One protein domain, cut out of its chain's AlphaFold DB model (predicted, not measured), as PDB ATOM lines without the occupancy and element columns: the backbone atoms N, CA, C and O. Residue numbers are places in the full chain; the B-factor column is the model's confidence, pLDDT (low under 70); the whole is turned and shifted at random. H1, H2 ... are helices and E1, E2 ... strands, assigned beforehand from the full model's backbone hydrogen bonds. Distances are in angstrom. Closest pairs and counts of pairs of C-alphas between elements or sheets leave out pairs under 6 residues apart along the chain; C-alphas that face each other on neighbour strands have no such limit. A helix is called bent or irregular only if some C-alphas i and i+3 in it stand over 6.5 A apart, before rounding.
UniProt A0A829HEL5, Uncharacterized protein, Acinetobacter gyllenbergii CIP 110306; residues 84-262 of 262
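This is residues 84 to 262 of the 262 residues of an uncharacterized protein of Acinetobacter gyllenbergii CIP 110306 (UniProt A0A829HEL5). A twisted wall of five antiparallel strands has one face covered by helix H3 and part of the very long helix H7, while no named helix lies over its other face. H7 makes the longest axis; H1 packs alongside part of it, H6 packs near its start, H5 packs on H1, H2 packs on H3, and H4 runs on from E3. The printed part has 179 residues, with seven named helices and five strands in the order H1 H2 H3 E1 E2 E3 H4 E4 E5 H5 H6 H7; the sheet's order is E1 E2 E3 E4 E5, and the class is mixed. It is compact, with a radius of gyration of the C-alphas of 17.0 A and spans of 56 by 40 by 30 A.

The strands are E1, residues 139 to 143; E2, 146 to 154, 24.4 A; E3, 157 to 164, 22.9 A; E4, 185 to 191, 19.6 A; and E5, 194 to 198. The helices are H1, residues 86 to 103, 24.7 A, from C-alpha 86 at (-28.970, -1.261, -23.935); H2, 110 to 115; H3, 123 to 134, 16.2 A; H4, 165 to 175, 15.3 A; H5, 207 to 212; H6, 214 to 221; and H7, 225 to 261, 52.8 A, ending with C-alpha 261 at (-43.588, 7.846, -2.202). H6 is irregular, but only just: C-alphas 214 and 217 are 6.6 A apart.

E1, E2 and E3 form a meander, each strand the antiparallel neighbour of the one before. Within hydrogen-bond range are N 141 and O 148 of E1 and E2, 2.9 A; N 149 and O 161 of E2 and E3, 2.8 A; N 160 and O 188 of E3 and E4, 2.8 A; and N 196 and O 189 of the hairpin E4 and E5, 2.8 A. H3 and H7 lie on the same face, giving two layers, helices on one face of a sheet. H3 lies over E2 at a height over the sheet of 9.3 A; H7 lies over E3 and E4 at 8.3 A. These two hubs touch at a steep tilt of 56 degrees, with C-alphas 130 and 236 closest, 4.8 A. H7 touches H1 at a shallow tilt of 22 degrees, opposite ways, with C-alphas 230 and 101 closest, 5.8 A. H4 only grazes the sheet, with residues 165 to 167. In H2, H3, H4, H5 and H7 every O i to N i+4 pair is within hydrogen-bond range; H1 has 13 of 14, H6 3 of 4.

The C-alphas of Glu 222 and Ser 262 are the farthest apart, 56.5 A. The printed part has no cut and no long link. Its mean pLDDT is 70.1, and 87 residues are under 70, among them 189 to 225 and 248 to 262.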
ATOM      1  N   ASP A  84     -33.200  -4.737 -22.032       55.84
ATOM      2  CA  ASP A  84     -32.127  -5.742 -22.001       55.84
ATOM      3  C   ASP A  84     -31.082  -5.543 -23.116       55.84
ATOM      4  O   ASP A  84     -29.962  -6.034 -23.010       55.84
ATOM      5  N   ASN A  85     -31.420  -4.802 -24.174       64.38
ATOM      6  CA  ASN A  85     -30.550  -4.536 -25.315       64.38
ATOM      7  C   ASN A  85     -29.764  -3.212 -25.221       64.38
ATOM      8  O   ASN A  85     -29.158  -2.812 -26.215       64.38
ATOM      9  N   TYR A  86     -29.724  -2.522 -24.071       64.56
ATOM     10  CA  TYR A  86     -28.970  -1.261 -23.935       64.56
ATOM     11  C   TYR A  86     -27.497  -1.385 -24.343       64.56
ATOM     12  O   TYR A  86     -26.959  -0.488 -24.993       64.56
ATOM     13  N   LEU A  87     -26.844  -2.493 -23.982       63.94
ATOM     14  CA  LEU A  87     -25.454  -2.745 -24.361       63.94
ATOM     15  C   LEU A  87     -25.306  -2.905 -25.881       63.94
ATOM     16  O   LEU A  87     -24.381  -2.346 -26.465       63.94
ATOM     17  N   GLU A  88     -26.227  -3.624 -26.523       69.69
ATOM     18  CA  GLU A  88     -26.231  -3.819 -27.976       69.69
ATOM     19  C   GLU A  88     -26.477  -2.498 -28.713       69.69
ATOM     20  O   GLU A  88     -25.720  -2.157 -29.621       69.69
ATOM     21  N   ILE A  89     -27.468  -1.711 -28.274       74.06
ATOM     22  CA  ILE A  89     -27.765  -0.372 -28.806       74.06
ATOM     23  C   ILE A  89     -26.527   0.522 -28.704       74.06
ATOM     24  O   ILE A  89     -26.150   1.200 -29.662       74.06
ATOM     25  N   PHE A  90     -25.872   0.510 -27.544       72.69
ATOM     26  CA  PHE A  90     -24.688   1.316 -27.310       72.69
ATOM     27  C   PHE A  90     -23.499   0.890 -28.185       72.69
ATOM     28  O   PHE A  90     -22.832   1.735 -28.784       72.69
ATOM     29  N   GLN A  91     -23.247  -0.415 -28.308       71.25
ATOM     30  CA  GLN A  91     -22.193  -0.947 -29.175       71.25
ATOM     31  C   GLN A  91     -22.457  -0.654 -30.654       71.25
ATOM     32  O   GLN A  91     -21.519  -0.351 -31.396       71.25
ATOM     33  N   GLU A  92     -23.710  -0.724 -31.098       79.06
ATOM     34  CA  GLU A  92     -24.067  -0.402 -32.477       79.06
ATOM     35  C   GLU A  92     -23.888   1.096 -32.755       79.06
ATOM     36  O   GLU A  92     -23.243   1.456 -33.742       79.06
ATOM     37  N   ASN A  93     -24.296   1.968 -31.823       81.38
ATOM     38  CA  ASN A  93     -24.014   3.404 -31.900       81.38
ATOM     39  C   ASN A  93     -22.507   3.689 -32.009       81.38
ATOM     40  O   ASN A  93     -22.086   4.473 -32.859       81.38
ATOM     41  N   GLN A  94     -21.675   3.021 -31.203       73.75
ATOM     42  CA  GLN A  94     -20.219   3.154 -31.286       73.75
ATOM     43  C   GLN A  94     -19.683   2.804 -32.685       73.75
ATOM     44  O   GLN A  94     -18.868   3.552 -33.233       73.75
ATOM     45  N   LYS A  95     -20.153   1.706 -33.295       76.44
ATOM     46  CA  LYS A  95     -19.756   1.319 -34.662       76.44
ATOM     47  C   LYS A  95     -20.196   2.353 -35.697       76.44
ATOM     48  O   LYS A  95     -19.433   2.662 -36.612       76.44
ATOM     49  N   GLU A  96     -21.410   2.882 -35.576       82.56
ATOM     50  CA  GLU A  96     -21.940   3.896 -36.490       82.56
ATOM     51  C   GLU A  96     -21.168   5.215 -36.397       82.56
ATOM     52  O   GLU A  96     -20.735   5.749 -37.421       82.56
ATOM     53  N   VAL A  97     -20.940   5.715 -35.179       79.44
ATOM     54  CA  VAL A  97     -20.152   6.928 -34.910       79.44
ATOM     55  C   VAL A  97     -18.725   6.762 -35.431       79.44
ATOM     56  O   VAL A  97     -18.202   7.664 -36.090       79.44
ATOM     57  N   PHE A  98     -18.108   5.595 -35.215       76.88
ATOM     58  CA  PHE A  98     -16.791   5.289 -35.769       76.88
ATOM     59  C   PHE A  98     -16.791   5.375 -37.300       76.88
ATOM     60  O   PHE A  98     -16.044   6.170 -37.864       76.88
ATOM     61  N   LYS A  99     -17.681   4.648 -37.988       78.50
ATOM     62  CA  LYS A  99     -17.791   4.694 -39.461       78.50
ATOM     63  C   LYS A  99     -18.055   6.108 -39.986       78.50
ATOM     64  O   LYS A  99     -17.583   6.488 -41.059       78.50
ATOM     65  N   LYS A 100     -18.835   6.898 -39.248       80.12
ATOM     66  CA  LYS A 100     -19.229   8.264 -39.612       80.12
ATOM     67  C   LYS A 100     -18.053   9.239 -39.615       80.12
ATOM     68  O   LYS A 100     -18.003  10.070 -40.517       80.12
ATOM     69  N   TYR A 101     -17.159   9.160 -38.628       76.62
ATOM     70  CA  TYR A 101     -16.069  10.129 -38.452       76.62
ATOM     71  C   TYR A 101     -14.693   9.610 -38.865       76.62
ATOM     72  O   TYR A 101     -13.825  10.405 -39.226       76.62
ATOM     73  N   TRP A 102     -14.483   8.299 -38.784       74.69
ATOM     74  CA  TRP A 102     -13.194   7.671 -39.037       74.69
ATOM     75  C   TRP A 102     -13.061   7.182 -40.481       74.69
ATOM     76  O   TRP A 102     -12.100   7.549 -41.153       74.69
ATOM     77  N   ASP A 103     -14.046   6.422 -40.972       69.94
ATOM     78  CA  ASP A 103     -13.998   5.812 -42.311       69.94
ATOM     79  C   ASP A 103     -14.491   6.774 -43.398       69.94
ATOM     80  O   ASP A 103     -13.879   6.941 -44.453       69.94
ATOM     81  N   ASN A 104     -15.609   7.449 -43.135       62.88
ATOM     82  CA  ASN A 104     -16.107   8.490 -44.011       62.88
ATOM     83  C   ASN A 104     -15.421   9.798 -43.625       62.88
ATOM     84  O   ASN A 104     -15.721  10.360 -42.578       62.88
ATOM     85  N   ASN A 105     -14.561  10.338 -44.492       56.97
ATOM     86  CA  ASN A 105     -13.976  11.686 -44.379       56.97
ATOM     87  C   ASN A 105     -15.033  12.821 -44.438       56.97
ATOM     88  O   ASN A 105     -14.782  13.900 -44.985       56.97
ATOM     89  N   LYS A 106     -16.245  12.609 -43.909       54.09
ATOM     90  CA  LYS A 106     -17.250  13.642 -43.704       54.09
ATOM     91  C   LYS A 106     -16.681  14.653 -42.719       54.09
ATOM     92  O   LYS A 106     -16.719  14.479 -41.504       54.09
ATOM     93  N   LYS A 107     -16.153  15.739 -43.286       52.06
ATOM     94  CA  LYS A 107     -15.882  16.985 -42.575       52.06
ATOM     95  C   LYS A 107     -17.153  17.334 -41.807       52.06
ATOM     96  O   LYS A 107     -18.218  17.396 -42.420       52.06
ATOM     97  N   GLY A 108     -17.027  17.493 -40.492       55.44
ATOM     98  CA  GLY A 108     -18.144  17.786 -39.602       55.44
ATOM     99  C   GLY A 108     -19.020  18.938 -40.099       55.44
ATOM    100  O   GLY A 108     -18.608  19.746 -40.940       55.44
ATOM    101  N   ASP A 109     -20.236  18.971 -39.564       62.56
ATOM    102  CA  ASP A 109     -21.263  19.978 -39.827       62.56
ATOM    103  C   ASP A 109     -20.683  21.410 -39.817       62.56
ATOM    104  O   ASP A 109     -19.717  21.693 -39.101       62.56
ATOM    105  N   GLU A 110     -21.241  22.333 -40.604       62.34
ATOM    106  CA  GLU A 110     -20.692  23.696 -40.751       62.34
ATOM    107  C   GLU A 110     -20.596  24.437 -39.411       62.34
ATOM    108  O   GLU A 110     -19.606  25.123 -39.147       62.34
ATOM    109  N   LYS A 111     -21.559  24.190 -38.515       63.84
ATOM    110  CA  LYS A 111     -21.540  24.663 -37.123       63.84
ATOM    111  C   LYS A 111     -20.301  24.206 -36.356       63.84
ATOM    112  O   LYS A 111     -19.790  24.936 -35.513       63.84
ATOM    113  N   ILE A 112     -19.788  23.015 -36.645       67.50
ATOM    114  CA  ILE A 112     -18.616  22.495 -35.948       67.50
ATOM    115  C   ILE A 112     -17.324  23.056 -36.541       67.50
ATOM    116  O   ILE A 112     -16.388  23.339 -35.799       67.50
ATOM    117  N   LYS A 113     -17.280  23.326 -37.852       65.94
ATOM    118  CA  LYS A 113     -16.161  24.079 -38.450       65.94
ATOM    119  C   LYS A 113     -16.008  25.457 -37.804       65.94
ATOM    120  O   LYS A 113     -14.890  25.926 -37.624       65.94
ATOM    121  N   GLU A 114     -17.117  26.078 -37.413       65.06
ATOM    122  CA  GLU A 114     -17.099  27.326 -36.654       65.06
ATOM    123  C   GLU A 114     -16.554  27.157 -35.223       65.06
ATOM    124  O   GLU A 114     -15.759  27.986 -34.779       65.06
ATOM    125  N   ILE A 115     -16.901  26.065 -34.530       68.75
ATOM    126  CA  ILE A 115     -16.325  25.728 -33.212       68.75
ATOM    127  C   ILE A 115     -14.802  25.509 -33.310       68.75
ATOM    128  O   ILE A 115     -14.074  25.824 -32.369       68.75
ATOM    129  N   LEU A 116     -14.322  25.024 -34.457       66.62
ATOM    130  CA  LEU A 116     -12.932  24.647 -34.731       66.62
ATOM    131  C   LEU A 116     -12.102  25.731 -35.437       66.62
ATOM    132  O   LEU A 116     -11.042  25.428 -35.979       66.62
ATOM    133  N   LYS A 117     -12.548  26.996 -35.441       60.84
ATOM    134  CA  LYS A 117     -11.825  28.110 -36.096       60.84
ATOM    135  C   LYS A 117     -10.354  28.239 -35.653       60.84
ATOM    136  O   LYS A 117      -9.544  28.767 -36.408       60.84
ATOM    137  N   SER A 118      -9.995  27.730 -34.473       55.62
ATOM    138  CA  SER A 118      -8.615  27.442 -34.078       55.62
ATOM    139  C   SER A 118      -8.366  25.939 -34.213       55.62
ATOM    140  O   SER A 118      -9.026  25.169 -33.522       55.62
ATOM    141  N   ASN A 119      -7.393  25.506 -35.013       56.50
ATOM    142  CA  ASN A 119      -6.967  24.096 -35.123       56.50
ATOM    143  C   ASN A 119      -6.432  23.479 -33.803       56.50
ATOM    144  O   ASN A 119      -5.862  22.389 -33.813       56.50
ATOM    145  N   ASP A 120      -6.599  24.157 -32.670       69.50
ATOM    146  CA  ASP A 120      -6.171  23.706 -31.357       69.50
ATOM    147  C   ASP A 120      -7.268  22.862 -30.713       69.50
ATOM    148  O   ASP A 120      -8.414  23.283 -30.615       69.50
ATOM    149  N   THR A 121      -6.924  21.674 -30.223       73.62
ATOM    150  CA  THR A 121      -7.823  20.887 -29.369       73.62
ATOM    151  C   THR A 121      -7.552  21.244 -27.908       73.62
ATOM    152  O   THR A 121      -6.409  21.249 -27.457       73.62
ATOM    153  N   ASN A 122      -8.597  21.600 -27.157       83.50
ATOM    154  CA  ASN A 122      -8.505  21.917 -25.730       83.50
ATOM    155  C   ASN A 122      -9.807  21.546 -25.000       83.50
ATOM    156  O   ASN A 122     -10.815  21.210 -25.625       83.50
ATOM    157  N   GLY A 123      -9.799  21.614 -23.670       82.12
ATOM    158  CA  GLY A 123     -10.937  21.260 -22.823       82.12
ATOM    159  C   GLY A 123     -12.190  22.111 -23.051       82.12
ATOM    160  O   GLY A 123     -13.299  21.620 -22.860       82.12
ATOM    161  N   GLU A 124     -12.053  23.361 -23.503       86.56
ATOM    162  CA  GLU A 124     -13.212  24.200 -23.830       86.56
ATOM    163  C   GLU A 124     -13.856  23.786 -25.150       86.56
ATOM    164  O   GLU A 124     -15.081  23.744 -25.256       86.56
ATOM    165  N   ILE A 125     -13.035  23.450 -26.145       85.69
ATOM    166  CA  ILE A 125     -13.498  22.943 -27.438       85.69
ATOM    167  C   ILE A 125     -14.149  21.574 -27.255       85.69
ATOM    168  O   ILE A 125     -15.239  21.362 -27.780       85.69
ATOM    169  N   TYR A 126     -13.566  20.702 -26.426       85.31
ATOM    170  CA  TYR A 126     -14.200  19.446 -26.017       85.31
ATOM    171  C   TYR A 126     -15.608  19.682 -25.468       85.31
ATOM    172  O   TYR A 126     -16.577  19.109 -25.958       85.31
ATOM    173  N   ALA A 127     -15.750  20.595 -24.507       87.00
ATOM    174  CA  ALA A 127     -17.045  20.877 -23.910       87.00
ATOM    175  C   ALA A 127     -18.053  21.497 -24.890       87.00
ATOM    176  O   ALA A 127     -19.241  21.199 -24.804       87.00
ATOM    177  N   LYS A 128     -17.605  22.349 -25.820       87.50
ATOM    178  CA  LYS A 128     -18.467  22.935 -26.860       87.50
ATOM    179  C   LYS A 128     -18.971  21.885 -27.846       87.50
ATOM    180  O   LYS A 128     -20.140  21.918 -28.212       87.50
ATOM    181  N   ILE A 129     -18.110  20.956 -28.260       86.94
ATOM    182  CA  ILE A 129     -18.498  19.866 -29.161       86.94
ATOM    183  C   ILE A 129     -19.423  18.884 -28.435       86.94
ATOM    184  O   ILE A 129     -20.448  18.496 -28.990       86.94
ATOM    185  N   LEU A 130     -19.130  18.538 -27.177       86.75
ATOM    186  CA  LEU A 130     -20.033  17.722 -26.367       86.75
ATOM    187  C   LEU A 130     -21.405  18.391 -26.220       86.75
ATOM    188  O   LEU A 130     -22.428  17.748 -26.431       86.75
ATOM    189  N   PHE A 131     -21.433  19.690 -25.916       89.31
ATOM    190  CA  PHE A 131     -22.663  20.474 -25.836       89.31
ATOM    191  C   PHE A 131     -23.457  20.456 -27.149       89.31
ATOM    192  O   PHE A 131     -24.662  20.215 -27.127       89.31
ATOM    193  N   TYR A 132     -22.778  20.634 -28.286       88.69
ATOM    194  CA  TYR A 132     -23.391  20.528 -29.611       88.69
ATOM    195  C   TYR A 132     -24.089  19.174 -29.812       88.69
ATOM    196  O   TYR A 132     -25.235  19.141 -30.253       88.69
ATOM    197  N   PHE A 133     -23.449  18.060 -29.436       87.50
ATOM    198  CA  PHE A 133     -24.063  16.734 -29.563       87.50
ATOM    199  C   PHE A 133     -25.166  16.465 -28.540       87.50
ATOM    200  O   PHE A 133     -26.123  15.745 -28.837       87.50
ATOM    201  N   LEU A 134     -25.078  17.044 -27.342       86.75
ATOM    202  CA  LEU A 134     -26.143  16.964 -26.343       86.75
ATOM    203  C   LEU A 134     -27.426  17.667 -26.812       86.75
ATOM    204  O   LEU A 134     -28.517  17.146 -26.567       86.75
ATOM    205  N   GLY A 135     -27.293  18.757 -27.570       86.44
ATOM    206  CA  GLY A 135     -28.386  19.449 -28.252       86.44
ATOM    207  C   GLY A 135     -29.112  20.493 -27.396       86.44
ATOM    208  O   GLY A 135     -28.769  20.732 -26.238       86.44
ATOM    209  N   ASP A 136     -30.152  21.096 -27.979       80.81
ATOM    210  CA  ASP A 136     -30.811  22.325 -27.493       80.81
ATOM    211  C   ASP A 136     -31.501  22.202 -26.120       80.81
ATOM    212  O   ASP A 136     -31.873  23.201 -25.511       80.81
ATOM    213  N   GLY A 137     -31.663  20.982 -25.600       85.38
ATOM    214  CA  GLY A 137     -32.204  20.746 -24.258       85.38
ATOM    215  C   GLY A 137     -31.231  21.074 -23.120       85.38
ATOM    216  O   GLY A 137     -31.627  21.044 -21.955       85.38
ATOM    217  N   PHE A 138     -29.965  21.355 -23.428       90.25
ATOM    218  CA  PHE A 138     -28.946  21.705 -22.445       90.25
ATOM    219  C   PHE A 138     -28.631  23.203 -22.484       90.25
ATOM    220  O   PHE A 138     -28.676  23.850 -23.525       90.25
ATOM    221  N   ASN A 139     -28.208  23.738 -21.344       91.62
ATOM    222  CA  ASN A 139     -27.606  25.059 -21.218       91.62
ATOM    223  C   ASN A 139     -26.112  24.919 -20.950       91.62
ATOM    224  O   ASN A 139     -25.708  24.097 -20.131       91.62
ATOM    225  N   TYR A 140     -25.310  25.766 -21.590       90.81
ATOM    226  CA  TYR A 140     -23.866  25.839 -21.393       90.81
ATOM    227  C   TYR A 140     -23.517  26.975 -20.427       90.81
ATOM    228  O   TYR A 140     -23.837  28.135 -20.688       90.81
ATOM    229  N   ASN A 141     -22.823  26.670 -19.330       90.56
ATOM    230  CA  ASN A 141     -22.364  27.672 -18.371       90.56
ATOM    231  C   ASN A 141     -20.888  27.457 -18.011       90.56
ATOM    232  O   ASN A 141     -20.474  26.346 -17.697       90.56
ATOM    233  N   LYS A 142     -20.084  28.521 -18.029       87.75
ATOM    234  CA  LYS A 142     -18.657  28.479 -17.682       87.75
ATOM    235  C   LYS A 142     -18.440  29.185 -16.346       87.75
ATOM    236  O   LYS A 142     -18.697  30.381 -16.236       87.75
ATOM    237  N   LYS A 143     -17.928  28.466 -15.341       80.69
ATOM    238  CA  LYS A 143     -17.597  29.008 -14.012       80.69
ATOM    239  C   LYS A 143     -16.232  28.503 -13.559       80.69
ATOM    240  O   LYS A 143     -16.020  27.304 -13.505       80.69
ATOM    241  N   ASN A 144     -15.315  29.401 -13.196       69.25
ATOM    242  CA  ASN A 144     -14.049  29.064 -12.521       69.25
ATOM    243  C   ASN A 144     -13.257  27.885 -13.138       69.25
ATOM    244  O   ASN A 144     -12.700  27.063 -12.415       69.25
ATOM    245  N   ASN A 145     -13.153  27.838 -14.473       70.00
ATOM    246  CA  ASN A 145     -12.496  26.779 -15.268       70.00
ATOM    247  C   ASN A 145     -13.239  25.438 -15.362       70.00
ATOM    248  O   ASN A 145     -12.750  24.511 -16.009       70.00
ATOM    249  N   GLU A 146     -14.423  25.349 -14.772       81.62
ATOM    250  CA  GLU A 146     -15.377  24.278 -14.996       81.62
ATOM    251  C   GLU A 146     -16.407  24.718 -16.029       81.62
ATOM    252  O   GLU A 146     -16.822  25.883 -16.097       81.62
ATOM    253  N   ILE A 147     -16.815  23.765 -16.851       89.25
ATOM    254  CA  ILE A 147     -17.909  23.951 -17.790       89.25
ATOM    255  C   ILE A 147     -19.042  23.065 -17.315       89.25
ATOM    256  O   ILE A 147     -18.887  21.852 -17.213       89.25
ATOM    257  N   VAL A 148     -20.162  23.690 -16.987       89.62
ATOM    258  CA  VAL A 148     -21.358  23.033 -16.479       89.62
ATOM    259  C   VAL A 148     -22.402  23.031 -17.584       89.62
ATOM    260  O   VAL A 148     -22.824  24.094 -18.044       89.62
ATOM    261  N   LEU A 149     -22.812  21.841 -18.011       90.25
ATOM    262  CA  LEU A 149     -23.922  21.648 -18.934       90.25
ATOM    263  C   LEU A 149     -25.146  21.214 -18.135       90.25
ATOM    264  O   LEU A 149     -25.082  20.210 -17.431       90.25
ATOM    265  N   THR A 150     -26.247  21.956 -18.217       89.44
ATOM    266  CA  THR A 150     -27.446  21.680 -17.407       89.44
ATOM    267  C   THR A 150     -28.682  21.495 -18.271       89.44
ATOM    268  O   THR A 150     -28.979  22.376 -19.074       89.44
ATOM    269  N   LYS A 151     -29.447  20.425 -18.058       88.62
ATOM    270  CA  LYS A 151     -30.764  20.200 -18.669       88.62
ATOM    271  C   LYS A 151     -31.834  20.261 -17.584       88.62
ATOM    272  O   LYS A 151     -31.805  19.480 -16.634       88.62
ATOM    273  N   LYS A 152     -32.772  21.202 -17.716       86.31
ATOM    274  CA  LYS A 152     -33.939  21.286 -16.828       86.31
ATOM    275  C   LYS A 152     -34.955  20.220 -17.234       86.31
ATOM    276  O   LYS A 152     -35.177  20.023 -18.425       86.31
ATOM    277  N   ILE A 153     -35.554  19.560 -16.249       78.12
ATOM    278  CA  ILE A 153     -36.514  18.470 -16.463       78.12
ATOM    279  C   ILE A 153     -37.908  18.961 -16.099       78.12
ATOM    280  O   ILE A 153     -38.778  19.078 -16.952       78.12
ATOM    281  N   GLU A 154     -38.081  19.348 -14.840       74.94
ATOM    282  CA  GLU A 154     -39.332  19.857 -14.287       74.94
ATOM    283  C   GLU A 154     -39.039  20.881 -13.183       74.94
ATOM    284  O   GLU A 154     -37.919  21.401 -13.075       74.94
ATOM    285  N   LYS A 155     -40.063  21.253 -12.410       72.94
ATOM    286  CA  LYS A 155     -39.887  22.156 -11.275       72.94
ATOM    287  C   LYS A 155     -38.965  21.470 -10.261       72.94
ATOM    288  O   LYS A 155     -39.229  20.352  -9.856       72.94
ATOM    289  N   ASP A 156     -37.868  22.139  -9.925       73.12
ATOM    290  CA  ASP A 156     -36.871  21.692  -8.946       73.12
ATOM    291  C   ASP A 156     -36.046  20.436  -9.327       73.12
ATOM    292  O   ASP A 156     -35.209  19.995  -8.543       73.12
ATOM    293  N   THR A 157     -36.151  19.941 -10.570       73.25
ATOM    294  CA  THR A 157     -35.388  18.772 -11.060       73.25
ATOM    295  C   THR A 157     -34.525  19.123 -12.280       73.25
ATOM    296  O   THR A 157     -35.021  19.630 -13.295       73.25
ATOM    297  N   HIS A 158     -33.217  18.849 -12.215       82.75
ATOM    298  CA  HIS A 158     -32.283  19.096 -13.321       82.75
ATOM    299  C   HIS A 158     -31.102  18.122 -13.372       82.75
ATOM    300  O   HIS A 158     -30.523  17.757 -12.350       82.75
ATOM    301  N   LEU A 159     -30.687  17.760 -14.588       82.94
ATOM    302  CA  LEU A 159     -29.410  17.095 -14.842       82.94
ATOM    303  C   LEU A 159     -28.319  18.145 -15.003       82.94
ATOM    304  O   LEU A 159     -28.495  19.116 -15.738       82.94
ATOM    305  N   SER A 160     -27.170  17.906 -14.386       85.50
ATOM    306  CA  SER A 160     -25.966  18.704 -14.583       85.50
ATOM    307  C   SER A 160     -24.759  17.830 -14.888       85.50
ATOM    308  O   SER A 160     -24.604  16.733 -14.357       85.50
ATOM    309  N   ILE A 161     -23.876  18.354 -15.728       84.94
ATOM    310  CA  ILE A 161     -22.654  17.699 -16.179       84.94
ATOM    311  C   ILE A 161     -21.525  18.699 -16.010       84.94
ATOM    312  O   ILE A 161     -21.534  19.749 -16.645       84.94
ATOM    313  N   ILE A 162     -20.564  18.389 -15.148       84.62
ATOM    314  CA  ILE A 162     -19.370  19.207 -14.946       84.62
ATOM    315  C   ILE A 162     -18.232  18.616 -15.764       84.62
ATOM    316  O   ILE A 162     -17.888  17.449 -15.600       84.62
ATOM    317  N   ILE A 163     -17.622  19.455 -16.593       85.38
ATOM    318  CA  ILE A 163     -16.449  19.153 -17.404       85.38
ATOM    319  C   ILE A 163     -15.277  19.962 -16.851       85.38
ATOM    320  O   ILE A 163     -15.280  21.199 -16.891       85.38
ATOM    321  N   ASN A 164     -14.250  19.273 -16.355       83.62
ATOM    322  CA  ASN A 164     -13.036  19.916 -15.856       83.62
ATOM    323  C   ASN A 164     -12.050  20.183 -17.009       83.62
ATOM    324  O   ASN A 164     -11.124  19.413 -17.279       83.62
ATOM    325  N   ALA A 165     -12.256  21.311 -17.697       84.94
ATOM    326  CA  ALA A 165     -11.447  21.716 -18.845       84.94
ATOM    327  C   ALA A 165      -9.964  21.920 -18.491       84.94
ATOM    328  O   ALA A 165      -9.090  21.636 -19.311       84.94
ATOM    329  N   LYS A 166      -9.657  22.359 -17.262       84.62
ATOM    330  CA  LYS A 166      -8.274  22.517 -16.785       84.62
ATOM    331  C   LYS A 166      -7.527  21.187 -16.796       84.62
ATOM    332  O   LYS A 166      -6.379  21.146 -17.230       84.62
ATOM    333  N   GLN A 167      -8.168  20.117 -16.338       80.75
ATOM    334  CA  GLN A 167      -7.539  18.804 -16.275       80.75
ATOM    335  C   GLN A 167      -7.352  18.192 -17.668       80.75
ATOM    336  O   GLN A 167      -6.275  17.679 -17.962       80.75
ATOM    337  N   ILE A 168      -8.329  18.368 -18.570       81.25
ATOM    338  CA  ILE A 168      -8.174  18.021 -19.996       81.25
ATOM    339  C   ILE A 168      -6.964  18.754 -20.596       81.25
ATOM    340  O   ILE A 168      -6.127  18.141 -21.251       81.25
ATOM    341  N   ASN A 169      -6.831  20.058 -20.337       85.06
ATOM    342  CA  ASN A 169      -5.707  20.851 -20.843       85.06
ATOM    343  C   ASN A 169      -4.355  20.394 -20.276       85.06
ATOM    344  O   ASN A 169      -3.351  20.428 -20.984       85.06
ATOM    345  N   GLN A 170      -4.310  19.966 -19.011       84.44
ATOM    346  CA  GLN A 170      -3.100  19.405 -18.402       84.44
ATOM    347  C   GLN A 170      -2.702  18.075 -19.053       84.44
ATOM    348  O   GLN A 170      -1.530  17.892 -19.368       84.44
ATOM    349  N   GLU A 171      -3.661  17.188 -19.321       78.81
ATOM    350  CA  GLU A 171      -3.426  15.938 -20.056       78.81
ATOM    351  C   GLU A 171      -2.896  16.201 -21.472       78.81
ATOM    352  O   GLU A 171      -1.870  15.644 -21.858       78.81
ATOM    353  N   ILE A 172      -3.524  17.121 -22.213       79.62
ATOM    354  CA  ILE A 172      -3.056  17.519 -23.549       79.62
ATOM    355  C   ILE A 172      -1.635  18.076 -23.476       79.62
ATOM    356  O   ILE A 172      -0.795  17.722 -24.297       79.62
ATOM    357  N   LYS A 173      -1.319  18.905 -22.476       84.00
ATOM    358  CA  LYS A 173       0.037  19.439 -22.299       84.00
ATOM    359  C   LYS A 173       1.062  18.335 -22.015       84.00
ATOM    360  O   LYS A 173       2.165  18.388 -22.553       84.00
ATOM    361  N   ASN A 174       0.708  17.360 -21.179       81.25
ATOM    362  CA  ASN A 174       1.616  16.298 -20.747       81.25
ATOM    363  C   ASN A 174       1.849  15.247 -21.840       81.25
ATOM    364  O   ASN A 174       2.974  14.784 -22.014       81.25
ATOM    365  N   TYR A 175       0.802  14.892 -22.587       73.81
ATOM    366  CA  TYR A 175       0.820  13.762 -23.520       73.81
ATOM    367  C   TYR A 175       0.642  14.158 -24.988       73.81
ATOM    368  O   TYR A 175       0.656  13.285 -25.850       73.81
ATOM    369  N   LYS A 176       0.475  15.456 -25.282       72.94
ATOM    370  CA  LYS A 176       0.250  16.022 -26.628       72.94
ATOM    371  C   LYS A 176      -0.956  15.438 -27.370       72.94
ATOM    372  O   LYS A 176      -1.041  15.529 -28.588       72.94
ATOM    373  N   ARG A 177      -1.904  14.861 -26.633       67.88
ATOM    374  CA  ARG A 177      -3.114  14.230 -27.163       67.88
ATOM    375  C   ARG A 177      -4.293  14.483 -26.239       67.88
ATOM    376  O   ARG A 177      -4.110  14.698 -25.042       67.88
ATOM    377  N   LEU A 178      -5.503  14.400 -26.784       67.88
ATOM    378  CA  LEU A 178      -6.709  14.335 -25.963       67.88
ATOM    379  C   LEU A 178      -6.665  13.091 -25.062       67.88
ATOM    380  O   LEU A 178      -6.155  12.048 -25.490       67.88
ATOM    381  N   PRO A 179      -7.190  13.178 -23.828       64.38
ATOM    382  CA  PRO A 179      -7.197  12.040 -22.924       64.38
ATOM    383  C   PRO A 179      -7.953  10.868 -23.575       64.38
ATOM    384  O   PRO A 179      -8.972  11.090 -24.231       64.38
ATOM    385  N   PRO A 180      -7.481   9.617 -23.423       53.47
ATOM    386  CA  PRO A 180      -8.089   8.453 -24.076       53.47
ATOM    387  C   PRO A 180      -9.508   8.153 -23.570       53.47
ATOM    388  O   PRO A 180     -10.274   7.457 -24.229       53.47
ATOM    389  N   SER A 181      -9.872   8.705 -22.415       54.50
ATOM    390  CA  SER A 181     -11.215   8.657 -21.854       54.50
ATOM    391  C   SER A 181     -11.512  10.005 -21.190       54.50
ATOM    392  O   SER A 181     -10.598  10.599 -20.610       54.50
ATOM    393  N   PRO A 182     -12.753  10.513 -21.220       53.56
ATOM    394  CA  PRO A 182     -13.163  11.658 -20.423       53.56
ATOM    395  C   PRO A 182     -13.209  11.272 -18.942       53.56
ATOM    396  O   PRO A 182     -14.255  11.056 -18.346       53.56
ATOM    397  N   ILE A 183     -12.039  11.218 -18.314       50.31
ATOM    398  CA  ILE A 183     -11.872  10.978 -16.873       50.31
ATOM    399  C   ILE A 183     -12.399  12.181 -16.053       50.31
ATOM    400  O   ILE A 183     -12.421  12.153 -14.826       50.31
ATOM    401  N   PHE A 184     -12.858  13.241 -16.725       58.78
ATOM    402  CA  PHE A 184     -13.099  14.568 -16.158       58.78
ATOM    403  C   PHE A 184     -14.537  15.061 -16.336       58.78
ATOM    404  O   PHE A 184     -14.768  16.272 -16.327       58.78
ATOM    405  N   ILE A 185     -15.480  14.131 -16.520       63.88
ATOM    406  CA  ILE A 185     -16.912  14.418 -16.573       63.88
ATOM    407  C   ILE A 185     -17.592  13.829 -15.339       63.88
ATOM    408  O   ILE A 185     -17.668  12.612 -15.176       63.88
ATOM    409  N   ASN A 186     -18.132  14.712 -14.502       69.19
ATOM    410  CA  ASN A 186     -18.965  14.334 -13.366       69.19
ATOM    411  C   ASN A 186     -20.414  14.712 -13.662       69.19
ATOM    412  O   ASN A 186     -20.726  15.893 -13.827       69.19
ATOM    413  N   GLY A 187     -21.291  13.713 -13.730       70.25
ATOM    414  CA  GLY A 187     -22.728  13.923 -13.840       70.25
ATOM    415  C   GLY A 187     -23.376  14.002 -12.461       70.25
ATOM    416  O   GLY A 187     -22.910  13.391 -11.501       70.25
ATOM    417  N   PHE A 188     -24.465  14.745 -12.342       70.06
ATOM    418  CA  PHE A 188     -25.367  14.631 -11.202       70.06
ATOM    419  C   PHE A 188     -26.789  14.998 -11.593       70.06
ATOM    420  O   PHE A 188     -27.014  15.899 -12.402       70.06
ATOM    421  N   LEU A 189     -27.741  14.312 -10.977       69.62
ATOM    422  CA  LEU A 189     -29.150  14.651 -11.025       69.62
ATOM    423  C   LEU A 189     -29.506  15.356  -9.714       69.62
ATOM    424  O   LEU A 189     -29.262  14.828  -8.631       69.62
ATOM    425  N   LEU A 190     -30.034  16.570  -9.811       67.62
ATOM    426  CA  LEU A 190     -30.591  17.300  -8.679       67.62
ATOM    427  C   LEU A 190     -32.107  17.176  -8.722       67.62
ATOM    428  O   LEU A 190     -32.705  17.462  -9.758       67.62
ATOM    429  N   ILE A 191     -32.695  16.763  -7.603       62.78
ATOM    430  CA  ILE A 191     -34.140  16.640  -7.408       62.78
ATOM    431  C   ILE A 191     -34.489  17.360  -6.111       62.78
ATOM    432  O   ILE A 191     -34.015  16.971  -5.042       62.78
ATOM    433  N   GLU A 192     -35.289  18.418  -6.215       67.50
ATOM    434  CA  GLU A 192     -35.594  19.351  -5.130       67.50
ATOM    435  C   GLU A 192     -34.322  19.957  -4.513       67.50
ATOM    436  O   GLU A 192     -33.798  20.969  -4.981       67.50
ATOM    437  N   SER A 193     -33.800  19.306  -3.472       62.72
ATOM    438  CA  SER A 193     -32.598  19.680  -2.722       62.72
ATOM    439  C   SER A 193     -31.538  18.572  -2.664       62.72
ATOM    440  O   SER A 193     -30.434  18.811  -2.172       62.72
ATOM    441  N   HIS A 194     -31.833  17.383  -3.196       59.00
ATOM    442  CA  HIS A 194     -30.962  16.215  -3.123       59.00
ATOM    443  C   HIS A 194     -30.123  16.068  -4.389       59.00
ATOM    444  O   HIS A 194     -30.638  16.147  -5.507       59.00
ATOM    445  N   LYS A 195     -28.818  15.836  -4.207       67.81
ATOM    446  CA  LYS A 195     -27.847  15.685  -5.296       67.81
ATOM    447  C   LYS A 195     -27.446  14.221  -5.453       67.81
ATOM    448  O   LYS A 195     -26.554  13.733  -4.760       67.81
ATOM    449  N   PHE A 196     -28.013  13.558  -6.451       62.59
ATOM    450  CA  PHE A 196     -27.591  12.225  -6.863       62.59
ATOM    451  C   PHE A 196     -26.356  12.348  -7.745       62.59
ATOM    452  O   PHE A 196     -26.420  12.835  -8.875       62.59
ATOM    453  N   THR A 197     -25.204  11.949  -7.212       63.91
ATOM    454  CA  THR A 197     -23.951  12.016  -7.966       63.91
ATOM    455  C   THR A 197     -23.821  10.780  -8.841       63.91
ATOM    456  O   THR A 197     -23.761   9.656  -8.339       63.91
ATOM    457  N   LEU A 198     -23.738  11.011 -10.149       61.50
ATOM    458  CA  LEU A 198     -23.425   9.995 -11.141       61.50
ATOM    459  C   LEU A 198     -21.905   9.913 -11.169       61.50
ATOM    460  O   LEU A 198     -21.226  10.704 -11.835       61.50
ATOM    461  N   ASN A 199     -21.373   9.051 -10.303       50.81
ATOM    462  CA  ASN A 199     -19.942   8.956 -10.091       50.81
ATOM    463  C   ASN A 199     -19.323   8.388 -11.349       50.81
ATOM    464  O   ASN A 199     -19.336   7.179 -11.558       50.81
ATOM    465  N   ARG A 200     -18.731   9.313 -12.111       49.31
ATOM    466  CA  ARG A 200     -17.959   9.049 -13.310       49.31
ATOM    467  C   ARG A 200     -18.887   8.494 -14.391       49.31
ATOM    468  O   ARG A 200     -19.259   7.326 -14.397       49.31
ATOM    469  N   ILE A 201     -19.219   9.355 -15.352       50.66
ATOM    470  CA  ILE A 201     -19.556   8.900 -16.702       50.66
ATOM    471  C   ILE A 201     -18.259   8.265 -17.220       50.66
ATOM    472  O   ILE A 201     -17.469   8.901 -17.918       50.66
ATOM    473  N   GLU A 202     -17.939   7.063 -16.726       44.78
ATOM    474  CA  GLU A 202     -16.840   6.264 -17.227       44.78
ATOM    475  C   GLU A 202     -17.218   6.025 -18.662       44.78
ATOM    476  O   GLU A 202     -18.174   5.303 -18.941       44.78
ATOM    477  N   HIS A 203     -16.538   6.737 -19.560       46.50
ATOM    478  CA  HIS A 203     -16.771   6.549 -20.969       46.50
ATOM    479  C   HIS A 203     -16.681   5.055 -21.207       46.50
ATOM    480  O   HIS A 203     -15.631   4.468 -20.917       46.50
ATOM    481  N   PRO A 204     -17.777   4.439 -21.660       46.62
ATOM    482  CA  PRO A 204     -17.816   3.008 -21.843       46.62
ATOM    483  C   PRO A 204     -16.639   2.670 -22.734       46.62
ATOM    484  O   PRO A 204     -16.375   3.361 -23.730       46.62
ATOM    485  N   ASN A 205     -15.853   1.712 -22.257       49.16
ATOM    486  CA  ASN A 205     -14.571   1.380 -22.830       49.16
ATOM    487  C   ASN A 205     -14.755   1.257 -24.350       49.16
ATOM    488  O   ASN A 205     -15.536   0.438 -24.828       49.16
ATOM    489  N   ILE A 206     -14.057   2.102 -25.115       51.59
ATOM    490  CA  ILE A 206     -14.016   2.032 -26.588       51.59
ATOM    491  C   ILE A 206     -13.300   0.724 -27.009       51.59
ATOM    492  O   ILE A 206     -13.069   0.485 -28.188       51.59
ATOM    493  N   SER A 207     -12.960  -0.160 -26.058       49.12
ATOM    494  CA  SER A 207     -12.400  -1.493 -26.257       49.12
ATOM    495  C   SER A 207     -13.082  -2.282 -27.361       49.12
ATOM    496  O   SER A 207     -12.372  -2.978 -28.069       49.12
ATOM    497  N   SER A 208     -14.395  -2.154 -27.574       50.91
ATOM    498  CA  SER A 208     -15.073  -2.755 -28.730       50.91
ATOM    499  C   SER A 208     -14.482  -2.234 -30.053       50.91
ATOM    500  O   SER A 208     -13.977  -3.017 -30.849       50.91
ATOM    501  N   ILE A 209     -14.434  -0.917 -30.265       51.25
ATOM    502  CA  ILE A 209     -13.828  -0.268 -31.444       51.25
ATOM    503  C   ILE A 209     -12.323  -0.572 -31.555       51.25
ATOM    504  O   ILE A 209     -11.839  -0.848 -32.651       51.25
ATOM    505  N   ILE A 210     -11.584  -0.552 -30.437       50.78
ATOM    506  CA  ILE A 210     -10.146  -0.882 -30.399       50.78
ATOM    507  C   ILE A 210      -9.919  -2.343 -30.816       50.78
ATOM    508  O   ILE A 210      -8.990  -2.630 -31.566       50.78
ATOM    509  N   TYR A 211     -10.786  -3.259 -30.376       44.81
ATOM    510  CA  TYR A 211     -10.728  -4.680 -30.715       44.81
ATOM    511  C   TYR A 211     -11.022  -4.939 -32.199       44.81
ATOM    512  O   TYR A 211     -10.448  -5.849 -32.791       44.81
ATOM    513  N   TYR A 212     -11.865  -4.116 -32.830       46.12
ATOM    514  CA  TYR A 212     -12.178  -4.240 -34.256       46.12
ATOM    515  C   TYR A 212     -11.155  -3.581 -35.189       46.12
ATOM    516  O   TYR A 212     -11.238  -3.791 -36.399       46.12
ATOM    517  N   ASN A 213     -10.192  -2.799 -34.683       50.56
ATOM    518  CA  ASN A 213      -9.281  -2.067 -35.559       50.56
ATOM    519  C   ASN A 213      -7.878  -1.881 -34.952       50.56
ATOM    520  O   ASN A 213      -7.574  -0.870 -34.319       50.56
ATOM    521  N   ASN A 214      -6.979  -2.835 -35.227       50.62
ATOM    522  CA  ASN A 214      -5.568  -2.802 -34.804       50.62
ATOM    523  C   ASN A 214      -4.814  -1.523 -35.234       50.62
ATOM    524  O   ASN A 214      -3.832  -1.145 -34.602       50.62
ATOM    525  N   ASN A 215      -5.289  -0.823 -36.269       55.84
ATOM    526  CA  ASN A 215      -4.683   0.418 -36.759       55.84
ATOM    527  C   ASN A 215      -5.136   1.673 -35.992       55.84
ATOM    528  O   ASN A 215      -4.545   2.735 -36.163       55.84
ATOM    529  N   PHE A 216      -6.162   1.573 -35.144       61.19
ATOM    530  CA  PHE A 216      -6.728   2.721 -34.439       61.19
ATOM    531  C   PHE A 216      -5.783   3.290 -33.376       61.19
ATOM    532  O   PHE A 216      -5.551   4.497 -33.321       61.19
ATOM    533  N   LEU A 217      -5.193   2.416 -32.556       59.66
ATOM    534  CA  LEU A 217      -4.228   2.826 -31.533       59.66
ATOM    535  C   LEU A 217      -2.960   3.415 -32.158       59.66
ATOM    536  O   LEU A 217      -2.446   4.407 -31.649       59.66
ATOM    537  N   SER A 218      -2.500   2.844 -33.273       59.53
ATOM    538  CA  SER A 218      -1.354   3.345 -34.036       59.53
ATOM    539  C   SER A 218      -1.641   4.724 -34.636       59.53
ATOM    540  O   SER A 218      -0.844   5.641 -34.476       59.53
ATOM    541  N   ALA A 219      -2.823   4.920 -35.227       60.09
ATOM    542  CA  ALA A 219      -3.242   6.212 -35.766       60.09
ATOM    543  C   ALA A 219      -3.389   7.291 -34.677       60.09
ATOM    544  O   ALA A 219      -3.036   8.440 -34.909       60.09
ATOM    545  N   LEU A 220      -3.845   6.942 -33.466       59.91
ATOM    546  CA  LEU A 220      -3.883   7.876 -32.328       59.91
ATOM    547  C   LEU A 220      -2.489   8.292 -31.823       59.91
ATOM    548  O   LEU A 220      -2.383   9.287 -31.105       59.91
ATOM    549  N   GLN A 221      -1.438   7.529 -32.140       58.81
ATOM    550  CA  GLN A 221      -0.049   7.876 -31.816       58.81
ATOM    551  C   GLN A 221       0.595   8.765 -32.884       58.81
ATOM    552  O   GLN A 221       1.569   9.466 -32.596       58.81
ATOM    553  N   GLU A 222       0.052   8.775 -34.100       57.47
ATOM    554  CA  GLU A 222       0.449   9.724 -35.130       57.47
ATOM    555  C   GLU A 222      -0.076  11.111 -34.733       57.47
ATOM    556  O   GLU A 222      -1.280  11.349 -34.681       57.47
ATOM    557  N   ASN A 223       0.837  12.038 -34.418       58.44
ATOM    558  CA  ASN A 223       0.538  13.426 -34.038       58.44
ATOM    559  C   ASN A 223      -0.020  14.242 -35.227       58.44
ATOM    560  O   ASN A 223       0.575  15.233 -35.651       58.44
ATOM    561  N   ASN A 224      -1.149  13.814 -35.788       67.25
ATOM    562  CA  ASN A 224      -1.844  14.455 -36.892       67.25
ATOM    563  C   ASN A 224      -3.074  15.224 -36.354       67.25
ATOM    564  O   ASN A 224      -3.958  14.607 -35.748       67.25
ATOM    565  N   PRO A 225      -3.176  16.549 -36.587       63.16
ATOM    566  CA  PRO A 225      -4.331  17.355 -36.184       63.16
ATOM    567  C   PRO A 225      -5.675  16.829 -36.704       63.16
ATOM    568  O   PRO A 225      -6.682  16.921 -36.004       63.16
ATOM    569  N   GLU A 226      -5.705  16.242 -37.904       70.38
ATOM    570  CA  GLU A 226      -6.921  15.641 -38.462       70.38
ATOM    571  C   GLU A 226      -7.369  14.429 -37.637       70.38
ATOM    572  O   GLU A 226      -8.553  14.283 -37.328       70.38
ATOM    573  N   THR A 227      -6.421  13.591 -37.218       72.88
ATOM    574  CA  THR A 227      -6.688  12.417 -36.384       72.88
ATOM    575  C   THR A 227      -7.151  12.815 -34.986       72.88
ATOM    576  O   THR A 227      -8.130  12.264 -34.481       72.88
ATOM    577  N   ALA A 228      -6.513  13.823 -34.381       70.81
ATOM    578  CA  ALA A 228      -6.933  14.378 -33.094       70.81
ATOM    579  C   ALA A 228      -8.365  14.929 -33.154       70.81
ATOM    580  O   ALA A 228      -9.140  14.764 -32.211       70.81
ATOM    581  N   LEU A 229      -8.735  15.537 -34.282       74.75
ATOM    582  CA  LEU A 229     -10.074  16.055 -34.488       74.75
ATOM    583  C   LEU A 229     -11.115  14.941 -34.678       74.75
ATOM    584  O   LEU A 229     -12.153  14.968 -34.021       74.75
ATOM    585  N   LYS A 230     -10.844  13.943 -35.530       76.38
ATOM    586  CA  LYS A 230     -11.717  12.760 -35.692       76.38
ATOM    587  C   LYS A 230     -11.936  12.048 -34.359       76.38
ATOM    588  O   LYS A 230     -13.057  11.661 -34.036       76.38
ATOM    589  N   TRP A 231     -10.877  11.939 -33.562       75.94
ATOM    590  CA  TRP A 231     -10.947  11.378 -32.222       75.94
ATOM    591  C   TRP A 231     -11.833  12.199 -31.285       75.94
ATOM    592  O   TRP A 231     -12.690  11.638 -30.606       75.94
ATOM    593  N   LEU A 232     -11.690  13.525 -31.297       78.75
ATOM    594  CA  LEU A 232     -12.521  14.425 -30.500       78.75
ATOM    595  C   LEU A 232     -14.013  14.270 -30.813       78.75
ATOM    596  O   LEU A 232     -14.840  14.236 -29.902       78.75
ATOM    597  N   PHE A 233     -14.349  14.157 -32.099       80.19
ATOM    598  CA  PHE A 233     -15.713  13.929 -32.559       80.19
ATOM    599  C   PHE A 233     -16.289  12.618 -32.062       80.19
ATOM    600  O   PHE A 233     -17.375  12.611 -31.487       80.19
ATOM    601  N   LEU A 234     -15.542  11.533 -32.258       78.69
ATOM    602  CA  LEU A 234     -15.938  10.213 -31.803       78.69
ATOM    603  C   LEU A 234     -16.184  10.222 -30.293       78.69
ATOM    604  O   LEU A 234     -17.250   9.809 -29.847       78.69
ATOM    605  N   GLN A 235     -15.248  10.774 -29.515       77.19
ATOM    606  CA  GLN A 235     -15.407  10.881 -28.069       77.19
ATOM    607  C   GLN A 235     -16.656  11.677 -27.690       77.19
ATOM    608  O   GLN A 235     -17.425  11.227 -26.845       77.19
ATOM    609  N   CYS A 236     -16.881  12.850 -28.284       81.56
ATOM    610  CA  CYS A 236     -17.993  13.708 -27.884       81.56
ATOM    611  C   CYS A 236     -19.364  13.157 -28.309       81.56
ATOM    612  O   CYS A 236     -20.287  13.230 -27.504       81.56
ATOM    613  N   ASP A 237     -19.508  12.597 -29.517       83.75
ATOM    614  CA  ASP A 237     -20.787  12.038 -29.997       83.75
ATOM    615  C   ASP A 237     -21.160  10.790 -29.174       83.75
ATOM    616  O   ASP A 237     -22.239  10.720 -28.587       83.75
ATOM    617  N   THR A 238     -20.208   9.867 -28.978       76.50
ATOM    618  CA  THR A 238     -20.412   8.685 -28.125       76.50
ATOM    619  C   THR A 238     -20.699   9.065 -26.667       76.50
ATOM    620  O   THR A 238     -21.595   8.491 -26.048       76.50
ATOM    621  N   THR A 239     -19.989  10.053 -26.110       78.25
ATOM    622  CA  THR A 239     -20.245  10.528 -24.737       78.25
ATOM    623  C   THR A 239     -21.623  11.181 -24.624       78.25
ATOM    624  O   THR A 239     -22.330  10.940 -23.650       78.25
ATOM    625  N   ALA A 240     -22.036  11.990 -25.604       82.06
ATOM    626  CA  ALA A 240     -23.357  12.612 -25.609       82.06
ATOM    627  C   ALA A 240     -24.475  11.571 -25.700       82.06
ATOM    628  O   ALA A 240     -25.470  11.690 -24.985       82.06
ATOM    629  N   PHE A 241     -24.307  10.550 -26.542       79.50
ATOM    630  CA  PHE A 241     -25.237   9.430 -26.628       79.50
ATOM    631  C   PHE A 241     -25.337   8.690 -25.291       79.50
ATOM    632  O   PHE A 241     -26.438   8.510 -24.775       79.50
ATOM    633  N   TYR A 242     -24.196   8.363 -24.676       74.00
ATOM    634  CA  TYR A 242     -24.154   7.737 -23.354       74.00
ATOM    635  C   TYR A 242     -24.876   8.578 -22.296       74.00
ATOM    636  O   TYR A 242     -25.760   8.078 -21.610       74.00
ATOM    637  N   ILE A 243     -24.556   9.875 -22.208       75.81
ATOM    638  CA  ILE A 243     -25.212  10.802 -21.280       75.81
ATOM    639  C   ILE A 243     -26.724  10.781 -21.476       75.81
ATOM    640  O   ILE A 243     -27.442  10.736 -20.486       75.81
ATOM    641  N   LYS A 244     -27.210  10.840 -22.723       79.25
ATOM    642  CA  LYS A 244     -28.648  10.835 -23.018       79.25
ATOM    643  C   LYS A 244     -29.300   9.532 -22.581       79.25
ATOM    644  O   LYS A 244     -30.286   9.605 -21.864       79.25
ATOM    645  N   MET A 245     -28.716   8.383 -22.924       73.69
ATOM    646  CA  MET A 245     -29.262   7.091 -22.509       73.69
ATOM    647  C   MET A 245     -29.288   6.944 -20.989       73.69
ATOM    648  O   MET A 245     -30.317   6.593 -20.421       73.69
ATOM    649  N   SER A 246     -28.167   7.225 -20.314       68.69
ATOM    650  CA  SER A 246     -28.113   7.141 -18.856       68.69
ATOM    651  C   SER A 246     -29.105   8.123 -18.242       68.69
ATOM    652  O   SER A 246     -29.810   7.771 -17.308       68.69
ATOM    653  N   PHE A 247     -29.211   9.334 -18.789       70.25
ATOM    654  CA  PHE A 247     -30.150  10.347 -18.328       70.25
ATOM    655  C   PHE A 247     -31.620   9.957 -18.484       70.25
ATOM    656  O   PHE A 247     -32.374  10.125 -17.531       70.25
ATOM    657  N   GLU A 248     -32.023   9.454 -19.648       67.88
ATOM    658  CA  GLU A 248     -33.384   8.961 -19.890       67.88
ATOM    659  C   GLU A 248     -33.723   7.849 -18.898       67.88
ATOM    660  O   GLU A 248     -34.740   7.933 -18.209       67.88
ATOM    661  N   PHE A 249     -32.792   6.911 -18.704       64.00
ATOM    662  CA  PHE A 249     -32.892   5.893 -17.667       64.00
ATOM    663  C   PHE A 249     -33.076   6.508 -16.268       64.00
ATOM    664  O   PHE A 249     -34.065   6.221 -15.597       64.00
ATOM    665  N   TYR A 250     -32.182   7.399 -15.820       64.50
ATOM    666  CA  TYR A 250     -32.291   8.033 -14.501       64.50
ATOM    667  C   TYR A 250     -33.623   8.757 -14.319       64.50
ATOM    668  O   TYR A 250     -34.257   8.627 -13.273       64.50
ATOM    669  N   GLN A 251     -34.049   9.521 -15.323       66.44
ATOM    670  CA  GLN A 251     -35.281  10.286 -15.267       66.44
ATOM    671  C   GLN A 251     -36.485   9.362 -15.049       66.44
ATOM    672  O   GLN A 251     -37.274   9.611 -14.141       66.44
ATOM    673  N   GLU A 252     -36.614   8.283 -15.821       63.09
ATOM    674  CA  GLU A 252     -37.720   7.332 -15.664       63.09
ATOM    675  C   GLU A 252     -37.709   6.648 -14.292       63.09
ATOM    676  O   GLU A 252     -38.752   6.527 -13.642       63.09
ATOM    677  N   CYS A 253     -36.526   6.264 -13.811       57.41
ATOM    678  CA  CYS A 253     -36.355   5.569 -12.538       57.41
ATOM    679  C   CYS A 253     -36.715   6.441 -11.341       57.41
ATOM    680  O   CYS A 253     -37.492   6.047 -10.469       57.41
ATOM    681  N   PHE A 254     -36.160   7.652 -11.311       61.28
ATOM    682  CA  PHE A 254     -36.339   8.567 -10.195       61.28
ATOM    683  C   PHE A 254     -37.736   9.189 -10.177       61.28
ATOM    684  O   PHE A 254     -38.324   9.290  -9.102       61.28
ATOM    685  N   LEU A 255     -38.314   9.538 -11.334       59.19
ATOM    686  CA  LEU A 255     -39.691  10.042 -11.383       59.19
ATOM    687  C   LEU A 255     -40.708   8.984 -10.942       59.19
ATOM    688  O   LEU A 255     -41.708   9.330 -10.314       59.19
ATOM    689  N   SER A 256     -40.457   7.707 -11.241       57.47
ATOM    690  CA  SER A 256     -41.302   6.606 -10.763       57.47
ATOM    691  C   SER A 256     -41.193   6.440  -9.244       57.47
ATOM    692  O   SER A 256     -42.215   6.410  -8.564       57.47
ATOM    693  N   TYR A 257     -39.971   6.454  -8.695       51.78
ATOM    694  CA  TYR A 257     -39.748   6.373  -7.247       51.78
ATOM    695  C   TYR A 257     -40.424   7.515  -6.471       51.78
ATOM    696  O   TYR A 257     -41.043   7.277  -5.435       51.78
ATOM    697  N   ILE A 258     -40.336   8.753  -6.967       51.88
ATOM    698  CA  ILE A 258     -40.950   9.918  -6.312       51.88
ATOM    699  C   ILE A 258     -42.474   9.789  -6.292       51.88
ATOM    700  O   ILE A 258     -43.068   9.968  -5.235       51.88
ATOM    701  N   LYS A 259     -43.098   9.416  -7.419       53.19
ATOM    702  CA  LYS A 259     -44.561   9.267  -7.527       53.19
ATOM    703  C   LYS A 259     -45.147   8.211  -6.591       53.19
ATOM    704  O   LYS A 259     -46.290   8.350  -6.177       53.19
ATOM    705  N   GLU A 260     -44.406   7.149  -6.294       49.38
ATOM    706  CA  GLU A 260     -44.864   6.087  -5.388       49.38
ATOM    707  C   GLU A 260     -44.731   6.457  -3.904       49.38
ATOM    708  O   GLU A 260     -45.372   5.836  -3.057       49.38
ATOM    709  N   ASN A 261     -43.896   7.449  -3.579       41.34
ATOM    710  CA  ASN A 261     -43.588   7.846  -2.202       41.34
ATOM    711  C   ASN A 261     -44.128   9.243  -1.829       41.34
ATOM    712  O   ASN A 261     -43.849   9.721  -0.727       41.34
ATOM    713  N   SER A 262     -44.891   9.881  -2.724       43.78
ATOM    714  CA  SER A 262     -45.618  11.147  -2.532       43.78
ATOM    715  C   SER A 262     -47.114  10.914  -2.360       43.78
ATOM    716  O   SER A 262     -47.707  11.517  -1.439       43.78
TER     717      SER A 262